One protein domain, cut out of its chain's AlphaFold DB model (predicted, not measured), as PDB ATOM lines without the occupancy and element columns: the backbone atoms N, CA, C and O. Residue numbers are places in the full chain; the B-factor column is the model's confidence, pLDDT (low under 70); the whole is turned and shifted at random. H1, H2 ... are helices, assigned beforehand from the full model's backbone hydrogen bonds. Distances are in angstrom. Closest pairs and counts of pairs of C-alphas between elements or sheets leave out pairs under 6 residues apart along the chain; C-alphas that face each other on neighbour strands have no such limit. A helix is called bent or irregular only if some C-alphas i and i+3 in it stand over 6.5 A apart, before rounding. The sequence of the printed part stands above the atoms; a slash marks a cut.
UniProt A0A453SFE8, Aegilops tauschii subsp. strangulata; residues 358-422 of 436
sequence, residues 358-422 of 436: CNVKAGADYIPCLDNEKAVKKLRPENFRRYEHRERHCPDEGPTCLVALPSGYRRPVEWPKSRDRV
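This is residues 358 to 422 of the 436 residues of a protein of Aegilops tauschii subsp. strangulata (UniProt A0A453SFE8). With little regular structure, the printed part is an irregular, looping chain with two short helices, H1 and H2, at one end, and a long tail that makes the length and carries H3 to the other end, where residues 414 to 420 stick out. It has 65 residues, 17 of them in the three helices H1, H2 and H3; its class is all helix, with no named strand. It is extended, with a radius of gyration of the C-alphas of 17.4 A and spans of 54 by 24 by 21 A.

Residues 358 to 372 hold no named element. H1 is residues 373 to 376, beginning at C-alpha (24.784, -10.497, -48.234). H2, residues 381 to 387, is 10.0 A long and irregular: C-alphas 382 and 385 are 7.7 A apart. H3, residues 417 to 422, is 9.5 A long and ends at C-alpha (42.265, -41.866, -27.422).

H1 and H2 are close but not clearly touching; their closest C-alphas, of Val 376 and Phe 384, are 7.6 A apart. H3 is apart from both. O i to N i+4 pairs are within hydrogen-bond range in 1 of 3 cases in H2, with 3 of 4 O i to N i+3 pairs, and in 1 of 2 in H3; H1 is too short for such a pair.

The C-alphas farthest apart, of Glu 382 and Asp 420, are 53.9 A apart. The printed part has no cut. The link from H2 to H3 is long, 29 residues. Residues 386 to 388 have pLDDT under 70.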
ATOM      1  N   CYS A 358      23.397 -26.016 -49.137       90.38
ATOM      2  CA  CYS A 358      23.388 -24.566 -49.311       90.38
ATOM      3  C   CYS A 358      24.305 -24.148 -50.477       90.38
ATOM      4  O   CYS A 358      25.500 -24.440 -50.467       90.38
ATOM      5  N   ASN A 359      23.771 -23.416 -51.459       89.19
ATOM      6  CA  ASN A 359      24.564 -22.816 -52.535       89.19
ATOM      7  C   ASN A 359      25.140 -21.464 -52.074       89.19
ATOM      8  O   ASN A 359      24.508 -20.419 -52.245       89.19
ATOM      9  N   VAL A 360      26.301 -21.497 -51.414       87.19
ATOM     10  CA  VAL A 360      26.885 -20.353 -50.690       87.19
ATOM     11  C   VAL A 360      28.397 -20.247 -50.904       87.19
ATOM     12  O   VAL A 360      29.112 -21.245 -50.881       87.19
ATOM     13  N   LYS A 361      28.904 -19.017 -51.064       86.19
ATOM     14  CA  LYS A 361      30.332 -18.741 -51.336       86.19
ATOM     15  C   LYS A 361      31.270 -19.170 -50.202       86.19
ATOM     16  O   LYS A 361      32.404 -19.537 -50.473       86.19
ATOM     17  N   ALA A 362      30.788 -19.138 -48.957       84.75
ATOM     18  CA  ALA A 362      31.529 -19.588 -47.777       84.75
ATOM     19  C   ALA A 362      31.690 -21.123 -47.703       84.75
ATOM     20  O   ALA A 362      32.443 -21.624 -46.873       84.75
ATOM     21  N   GLY A 363      31.001 -21.887 -48.563       87.88
ATOM     22  CA  GLY A 363      31.125 -23.342 -48.637       87.88
ATOM     23  C   GLY A 363      30.773 -24.032 -47.319       87.88
ATOM     24  O   GLY A 363      29.599 -24.143 -46.969       87.88
ATOM     25  N   ALA A 364      31.799 -24.517 -46.614       89.31
ATOM     26  CA  ALA A 364      31.665 -25.213 -45.335       89.31
ATOM     27  C   ALA A 364      31.655 -24.279 -44.107       89.31
ATOM     28  O   ALA A 364      31.222 -24.696 -43.035       89.31
ATOM     29  N   ASP A 365      32.092 -23.026 -44.259       89.19
ATOM     30  CA  ASP A 365      32.189 -22.039 -43.174       89.19
ATOM     31  C   ASP A 365      30.973 -21.089 -43.130       89.19
ATOM     32  O   ASP A 365      31.029 -20.030 -42.512       89.19
ATOM     33  N   TYR A 366      29.865 -21.458 -43.788       90.56
ATOM     34  CA  TYR A 366      28.672 -20.613 -43.909       90.56
ATOM     35  C   TYR A 366      27.973 -20.365 -42.565       90.56
ATOM     36  O   TYR A 366      27.440 -21.283 -41.935       90.56
ATOM     37  N   ILE A 367      27.905 -19.094 -42.168       90.19
ATOM     38  CA  ILE A 367      27.235 -18.601 -40.963       90.19
ATOM     39  C   ILE A 367      26.046 -17.721 -41.401       90.19
ATOM     40  O   ILE A 367      26.239 -16.547 -41.723       90.19
ATOM     41  N   PRO A 368      24.795 -18.227 -41.352       87.88
ATOM     42  CA  PRO A 368      23.608 -17.547 -41.892       87.88
ATOM     43  C   PRO A 368      23.360 -16.115 -41.388       87.88
ATOM     44  O   PRO A 368      22.769 -15.312 -42.100       87.88
ATOM     45  N   CYS A 369      23.802 -15.787 -40.169       85.12
ATOM     46  CA  CYS A 369      23.642 -14.456 -39.567       85.12
ATOM     47  C   CYS A 369      24.821 -13.495 -39.798       85.12
ATOM     48  O   CYS A 369      24.794 -12.376 -39.288       85.12
ATOM     49  N   LEU A 370      25.873 -13.944 -40.490       84.56
ATOM     50  CA  LEU A 370      27.083 -13.171 -40.792       84.56
ATOM     51  C   LEU A 370      27.234 -13.004 -42.310       84.56
ATOM     52  O   LEU A 370      27.323 -11.883 -42.801       84.56
ATOM     53  N   ASP A 371      27.105 -14.103 -43.055       85.81
ATOM     54  CA  ASP A 371      27.220 -14.153 -44.521       85.81
ATOM     55  C   ASP A 371      25.949 -13.682 -45.252       85.81
ATOM     56  O   ASP A 371      25.769 -13.909 -46.452       85.81
ATOM     57  N   ASN A 372      25.033 -13.024 -44.535       86.31
ATOM     58  CA  ASN A 372      23.791 -12.496 -45.081       86.31
ATOM     59  C   ASN A 372      24.075 -11.283 -45.983       86.31
ATOM     60  O   ASN A 372      23.879 -10.133 -45.585       86.31
ATOM     61  N   GLU A 373      24.496 -11.532 -47.230       81.38
ATOM     62  CA  GLU A 373      24.784 -10.497 -48.234       81.38
ATOM     63  C   GLU A 373      23.650  -9.464 -48.372       81.38
ATOM     64  O   GLU A 373      23.915  -8.298 -48.668       81.38
ATOM     65  N   LYS A 374      22.385  -9.865 -48.161       81.75
ATOM     66  CA  LYS A 374      21.212  -8.978 -48.253       81.75
ATOM     67  C   LYS A 374      21.101  -8.008 -47.074       81.75
ATOM     68  O   LYS A 374      20.534  -6.933 -47.253       81.75
ATOM     69  N   ALA A 375      21.597  -8.370 -45.893       81.19
ATOM     70  CA  ALA A 375      21.661  -7.481 -44.734       81.19
ATOM     71  C   ALA A 375      22.970  -6.683 -44.705       81.19
ATOM     72  O   ALA A 375      22.935  -5.468 -44.536       81.19
ATOM     73  N   VAL A 376      24.101  -7.330 -45.004       77.69
ATOM     74  CA  VAL A 376      25.418  -6.694 -45.167       77.69
ATOM     75  C   VAL A 376      25.352  -5.489 -46.112       77.69
ATOM     76  O   VAL A 376      25.829  -4.413 -45.765       77.69
ATOM     77  N   LYS A 377      24.679  -5.615 -47.265       80.88
ATOM     78  CA  LYS A 377      24.520  -4.516 -48.241       80.88
ATOM     79  C   LYS A 377      23.552  -3.402 -47.806       80.88
ATOM     80  O   LYS A 377      23.482  -2.385 -48.488       80.88
ATOM     81  N   LYS A 378      22.805  -3.572 -46.706       82.94
ATOM     82  CA  LYS A 378      21.969  -2.519 -46.090       82.94
ATOM     83  C   LYS A 378      22.730  -1.713 -45.030       82.94
ATOM     84  O   LYS A 378      22.275  -0.632 -44.660       82.94
ATOM     85  N   LEU A 379      23.866  -2.215 -44.537       75.19
ATOM     86  CA  LEU A 379      24.732  -1.473 -43.622       75.19
ATOM     87  C   LEU A 379      25.382  -0.292 -44.353       75.19
ATOM     88  O   LEU A 379      25.727  -0.384 -45.531       75.19
ATOM     89  N   ARG A 380      25.595   0.827 -43.646       78.69
ATOM     90  CA  ARG A 380      26.347   1.958 -44.213       78.69
ATOM     91  C   ARG A 380      27.800   1.527 -44.472       78.69
ATOM     92  O   ARG A 380      28.415   0.970 -43.558       78.69
ATOM     93  N   PRO A 381      28.381   1.821 -45.653       75.69
ATOM     94  CA  PRO A 381      29.712   1.333 -46.028       75.69
ATOM     95  C   PRO A 381      30.813   1.802 -45.065       75.69
ATOM     96  O   PRO A 381      31.749   1.061 -44.784       75.69
ATOM     97  N   GLU A 382      30.652   2.995 -44.491       73.94
ATOM     98  CA  GLU A 382      31.542   3.597 -43.487       73.94
ATOM     99  C   GLU A 382      31.673   2.748 -42.211       73.94
ATOM    100  O   GLU A 382      32.745   2.684 -41.609       73.94
ATOM    101  N   ASN A 383      30.599   2.051 -41.819       70.38
ATOM    102  CA  ASN A 383      30.552   1.242 -40.602       70.38
ATOM    103  C   ASN A 383      30.702  -0.265 -40.858       70.38
ATOM    104  O   ASN A 383      30.763  -1.019 -39.890       70.38
ATOM    105  N   PHE A 384      30.798  -0.722 -42.113       73.19
ATOM    106  CA  PHE A 384      30.821  -2.152 -42.457       73.19
ATOM    107  C   PHE A 384      31.849  -2.945 -41.621       73.19
ATOM    108  O   PHE A 384      31.469  -3.837 -40.863       73.19
ATOM    109  N   ARG A 385      33.114  -2.496 -41.608       71.88
ATOM    110  CA  ARG A 385      34.211  -3.085 -40.804       71.88
ATOM    111  C   ARG A 385      33.959  -3.101 -39.288       71.88
ATOM    112  O   ARG A 385      34.524  -3.920 -38.568       71.88
ATOM    113  N   ARG A 386      33.148  -2.166 -38.778       68.38
ATOM    114  CA  ARG A 386      32.792  -2.051 -37.351       68.38
ATOM    115  C   ARG A 386      31.657  -3.008 -36.976       68.38
ATOM    116  O   ARG A 386      31.607  -3.453 -35.830       68.38
ATOM    117  N   TYR A 387      30.769  -3.315 -37.923       67.81
ATOM    118  CA  TYR A 387      29.588  -4.147 -37.704       67.81
ATOM    119  C   TYR A 387      29.807  -5.637 -37.996       67.81
ATOM    120  O   TYR A 387      29.224  -6.437 -37.271       67.81
ATOM    121  N   GLU A 388      30.711  -6.028 -38.909       69.25
ATOM    122  CA  GLU A 388      31.118  -7.442 -39.127       69.25
ATOM    123  C   GLU A 388      31.416  -8.200 -37.815       69.25
ATOM    124  O   GLU A 388      31.137  -9.387 -37.683       69.25
ATOM    125  N   HIS A 389      31.969  -7.497 -36.824       70.50
ATOM    126  CA  HIS A 389      32.418  -8.063 -35.551       70.50
ATOM    127  C   HIS A 389      31.425  -7.854 -34.390       70.50
ATOM    128  O   HIS A 389      31.728  -8.234 -33.256       70.50
ATOM    129  N   ARG A 390      30.279  -7.194 -34.622       71.62
ATOM    130  CA  ARG A 390      29.371  -6.721 -33.554       71.62
ATOM    131  C   ARG A 390      27.882  -6.913 -33.824       71.62
ATOM    132  O   ARG A 390      27.139  -7.086 -32.864       71.62
ATOM    133  N   GLU A 391      27.444  -6.916 -35.077       74.81
ATOM    134  CA  GLU A 391      26.043  -7.129 -35.441       74.81
ATOM    135  C   GLU A 391      25.857  -8.496 -36.106       74.81
ATOM    136  O   GLU A 391      26.698  -8.951 -36.878       74.81
ATOM    137  N   ARG A 392      24.749  -9.173 -35.791       83.06
ATOM    138  CA  ARG A 392      24.400 -10.492 -36.335       83.06
ATOM    139  C   ARG A 392      23.039 -10.397 -37.004       83.06
ATOM    140  O   ARG A 392      22.011 -10.524 -36.346       83.06
ATOM    141  N   HIS A 393      23.043 -10.159 -38.309       81.94
ATOM    142  CA  HIS A 393      21.827  -9.996 -39.100       81.94
ATOM    143  C   HIS A 393      21.331 -11.353 -39.597       81.94
ATOM    144  O   HIS A 393      21.486 -11.708 -40.768       81.94
ATOM    145  N   CYS A 394      20.762 -12.133 -38.676       86.50
ATOM    146  CA  CYS A 394      20.067 -13.370 -39.018       86.50
ATOM    147  C   CYS A 394      18.917 -13.098 -40.007       86.50
ATOM    148  O   CYS A 394      18.267 -12.057 -39.899       86.50
ATOM    149  N   PRO A 395      18.655 -14.000 -40.970       86.12
ATOM    150  CA  PRO A 395      17.399 -13.990 -41.709       86.12
ATOM    151  C   PRO A 395      16.225 -14.299 -40.765       86.12
ATOM    152  O   PRO A 395      16.394 -15.024 -39.784       86.12
ATOM    153  N   ASP A 396      15.046 -13.758 -41.076       84.38
ATOM    154  CA  ASP A 396      13.818 -13.979 -40.301       84.38
ATOM    155  C   ASP A 396      13.345 -15.446 -40.378       84.38
ATOM    156  O   ASP A 396      12.837 -16.000 -39.404       84.38
ATOM    157  N   GLU A 397      13.581 -16.093 -41.522       85.12
ATOM    158  CA  GLU A 397      13.406 -17.531 -41.740       85.12
ATOM    159  C   GLU A 397      14.750 -18.265 -41.602       85.12
ATOM    160  O   GLU A 397      15.768 -17.848 -42.161       85.12
ATOM    161  N   GLY A 398      14.761 -19.384 -40.874       83.56
ATOM    162  CA  GLY A 398      15.953 -20.223 -40.726       83.56
ATOM    163  C   GLY A 398      16.363 -20.910 -42.042       83.56
ATOM    164  O   GLY A 398      15.508 -21.208 -42.874       83.56
ATOM    165  N   PRO A 399      17.661 -21.204 -42.253       85.56
ATOM    166  CA  PRO A 399      18.122 -21.872 -43.468       85.56
ATOM    167  C   PRO A 399      17.598 -23.313 -43.552       85.56
ATOM    168  O   PRO A 399      17.980 -24.176 -42.766       85.56
ATOM    169  N   THR A 400      16.801 -23.601 -44.576       89.69
ATOM    170  CA  THR A 400      16.282 -24.939 -44.919       89.69
ATOM    171  C   THR A 400      17.290 -25.798 -45.702       89.69
ATOM    172  O   THR A 400      16.917 -26.702 -46.445       89.69
ATOM    173  N   CYS A 401      18.588 -25.511 -45.568       89.88
ATOM    174  CA  CYS A 401      19.665 -26.156 -46.318       89.88
ATOM    175  C   CYS A 401      20.813 -26.598 -45.402       89.88
ATOM    176  O   CYS A 401      21.083 -25.981 -44.370       89.88
ATOM    177  N   LEU A 402      21.517 -27.660 -45.798       91.19
ATOM    178  CA  LEU A 402      22.694 -28.163 -45.089       91.19
ATOM    179  C   LEU A 402      23.984 -27.539 -45.623       91.19
ATOM    180  O   LEU A 402      24.207 -27.446 -46.830       91.19
ATOM    181  N   VAL A 403      24.870 -27.164 -44.707       92.19
ATOM    182  CA  VAL A 403      26.227 -26.704 -45.026       92.19
ATOM    183  C   VAL A 403      27.062 -27.872 -45.563       92.19
ATOM    184  O   VAL A 403      26.961 -29.000 -45.073       92.19
ATOM    185  N   ALA A 404      27.875 -27.620 -46.592       90.50
ATOM    186  CA  ALA A 404      28.715 -28.649 -47.202       90.50
ATOM    187  C   ALA A 404      29.806 -29.137 -46.230       90.50
ATOM    188  O   ALA A 404      30.388 -28.351 -45.486       90.50
ATOM    189  N   LEU A 405      30.128 -30.435 -46.252       89.88
ATOM    190  CA  LEU A 405      31.226 -30.969 -45.439       89.88
ATOM    191  C   LEU A 405      32.590 -30.475 -45.967       89.88
ATOM    192  O   LEU A 405      32.821 -30.554 -47.176       89.88
ATOM    193  N   PRO A 406      33.526 -30.048 -45.092       91.50
ATOM    194  CA  PRO A 406      34.882 -29.684 -45.501       91.50
ATOM    195  C   PRO A 406      35.602 -30.811 -46.254       91.50
ATOM    196  O   PRO A 406      35.462 -31.996 -45.927       91.50
ATOM    197  N   SER A 407      36.445 -30.445 -47.220       88.88
ATOM    198  CA  SER A 407      37.244 -31.403 -47.989       88.88
ATOM    199  C   SER A 407      38.113 -32.273 -47.073       88.88
ATOM    200  O   SER A 407      38.896 -31.766 -46.270       88.88
ATOM    201  N   GLY A 408      37.990 -33.595 -47.198       89.69
ATOM    202  CA  GLY A 408      38.735 -34.552 -46.377       89.69
ATOM    203  C   GLY A 408      38.161 -34.807 -44.977       89.69
ATOM    204  O   GLY A 408      38.722 -35.642 -44.260       89.69
ATOM    205  N   TYR A 409      37.046 -34.170 -44.589       89.56
ATOM    206  CA  TYR A 409      36.331 -34.513 -43.358       89.56
ATOM    207  C   TYR A 409      35.879 -35.982 -43.387       89.56
ATOM    208  O   TYR A 409      35.442 -36.503 -44.414       89.56
ATOM    209  N   ARG A 410      36.001 -36.682 -42.255       88.75
ATOM    210  CA  ARG A 410      35.669 -38.111 -42.132       88.75
ATOM    211  C   ARG A 410      34.630 -38.305 -41.041       88.75
ATOM    212  O   ARG A 410      34.720 -37.666 -39.996       88.75
ATOM    213  N   ARG A 411      33.688 -39.234 -41.257       88.69
ATOM    214  CA  ARG A 411      32.716 -39.633 -40.225       88.69
ATOM    215  C   ARG A 411      33.457 -39.990 -38.919       88.69
ATOM    216  O   ARG A 411      34.398 -40.790 -38.984       88.69
ATOM    217  N   PRO A 412      33.073 -39.415 -37.762       88.75
ATOM    218  CA  PRO A 412      33.679 -39.739 -36.475       88.75
ATOM    219  C   PRO A 412      33.630 -41.238 -36.165       88.75
ATOM    220  O   PRO A 412      32.722 -41.951 -36.589       88.75
ATOM    221  N   VAL A 413      34.605 -41.724 -35.394       89.62
ATOM    222  CA  VAL A 413      34.622 -43.130 -34.973       89.62
ATOM    223  C   VAL A 413      33.565 -43.352 -33.891       89.62
ATOM    224  O   VAL A 413      33.624 -42.749 -32.818       89.62
ATOM    225  N   GLU A 414      32.635 -44.259 -34.172       92.06
ATOM    226  CA  GLU A 414      31.555 -44.677 -33.274       92.06
ATOM    227  C   GLU A 414      32.054 -45.020 -31.863       92.06
ATOM    228  O   GLU A 414      33.107 -45.640 -31.679       92.06
ATOM    229  N   TRP A 415      31.262 -44.673 -30.853       86.56
ATOM    230  CA  TRP A 415      31.438 -45.209 -29.507       86.56
ATOM    231  C   TRP A 415      31.026 -46.699 -29.482       86.56
ATOM    232  O   TRP A 415      30.051 -47.047 -30.146       86.56
ATOM    233  N   PRO A 416      31.721 -47.601 -28.754       89.81
ATOM    234  CA  PRO A 416      32.878 -47.360 -27.882       89.81
ATOM    235  C   PRO A 416      34.243 -47.322 -28.589       89.81
ATOM    236  O   PRO A 416      35.237 -46.992 -27.949       89.81
ATOM    237  N   LYS A 417      34.321 -47.642 -29.889       84.44
ATOM    238  CA  LYS A 417      35.581 -47.803 -30.653       84.44
ATOM    239  C   LYS A 417      36.449 -46.530 -30.674       84.44
ATOM    240  O   LYS A 417      37.659 -46.614 -30.886       84.44
ATOM    241  N   SER A 418      35.861 -45.353 -30.459       89.38
ATOM    242  CA  SER A 418      36.583 -44.085 -30.272       89.38
ATOM    243  C   SER A 418      37.388 -44.022 -28.971       89.38
ATOM    244  O   SER A 418      38.479 -43.455 -28.990       89.38
ATOM    245  N   ARG A 419      36.930 -44.645 -27.873       85.62
ATOM    246  CA  ARG A 419      37.636 -44.677 -26.575       85.62
ATOM    247  C   ARG A 419      39.062 -45.201 -26.728       85.62
ATOM    248  O   ARG A 419      40.023 -44.564 -26.307       85.62
ATOM    249  N   ASP A 420      39.195 -46.344 -27.389       86.44
ATOM    250  CA  ASP A 420      40.469 -47.059 -27.490       86.44
ATOM    251  C   ASP A 420      41.455 -46.334 -28.429       86.44
ATOM    252  O   ASP A 420      42.668 -46.477 -28.297       86.44
ATOM    253  N   ARG A 421      40.948 -45.456 -29.311       78.94
ATOM    254  CA  ARG A 421      41.754 -44.560 -30.160       78.94
ATOM    255  C   ARG A 421      42.273 -43.310 -29.439       78.94
ATOM    256  O   ARG A 421      43.187 -42.676 -29.958       78.94
ATOM    257  N   VAL A 422      41.741 -42.963 -28.263       74.50
ATOM    258  CA  VAL A 422      42.265 -41.866 -27.422       74.50
ATOM    259  C   VAL A 422      43.473 -42.331 -26.593       74.50
ATOM    260  O   VAL A 422      44.404 -41.562 -26.360       74.50
TER     261      VAL A 422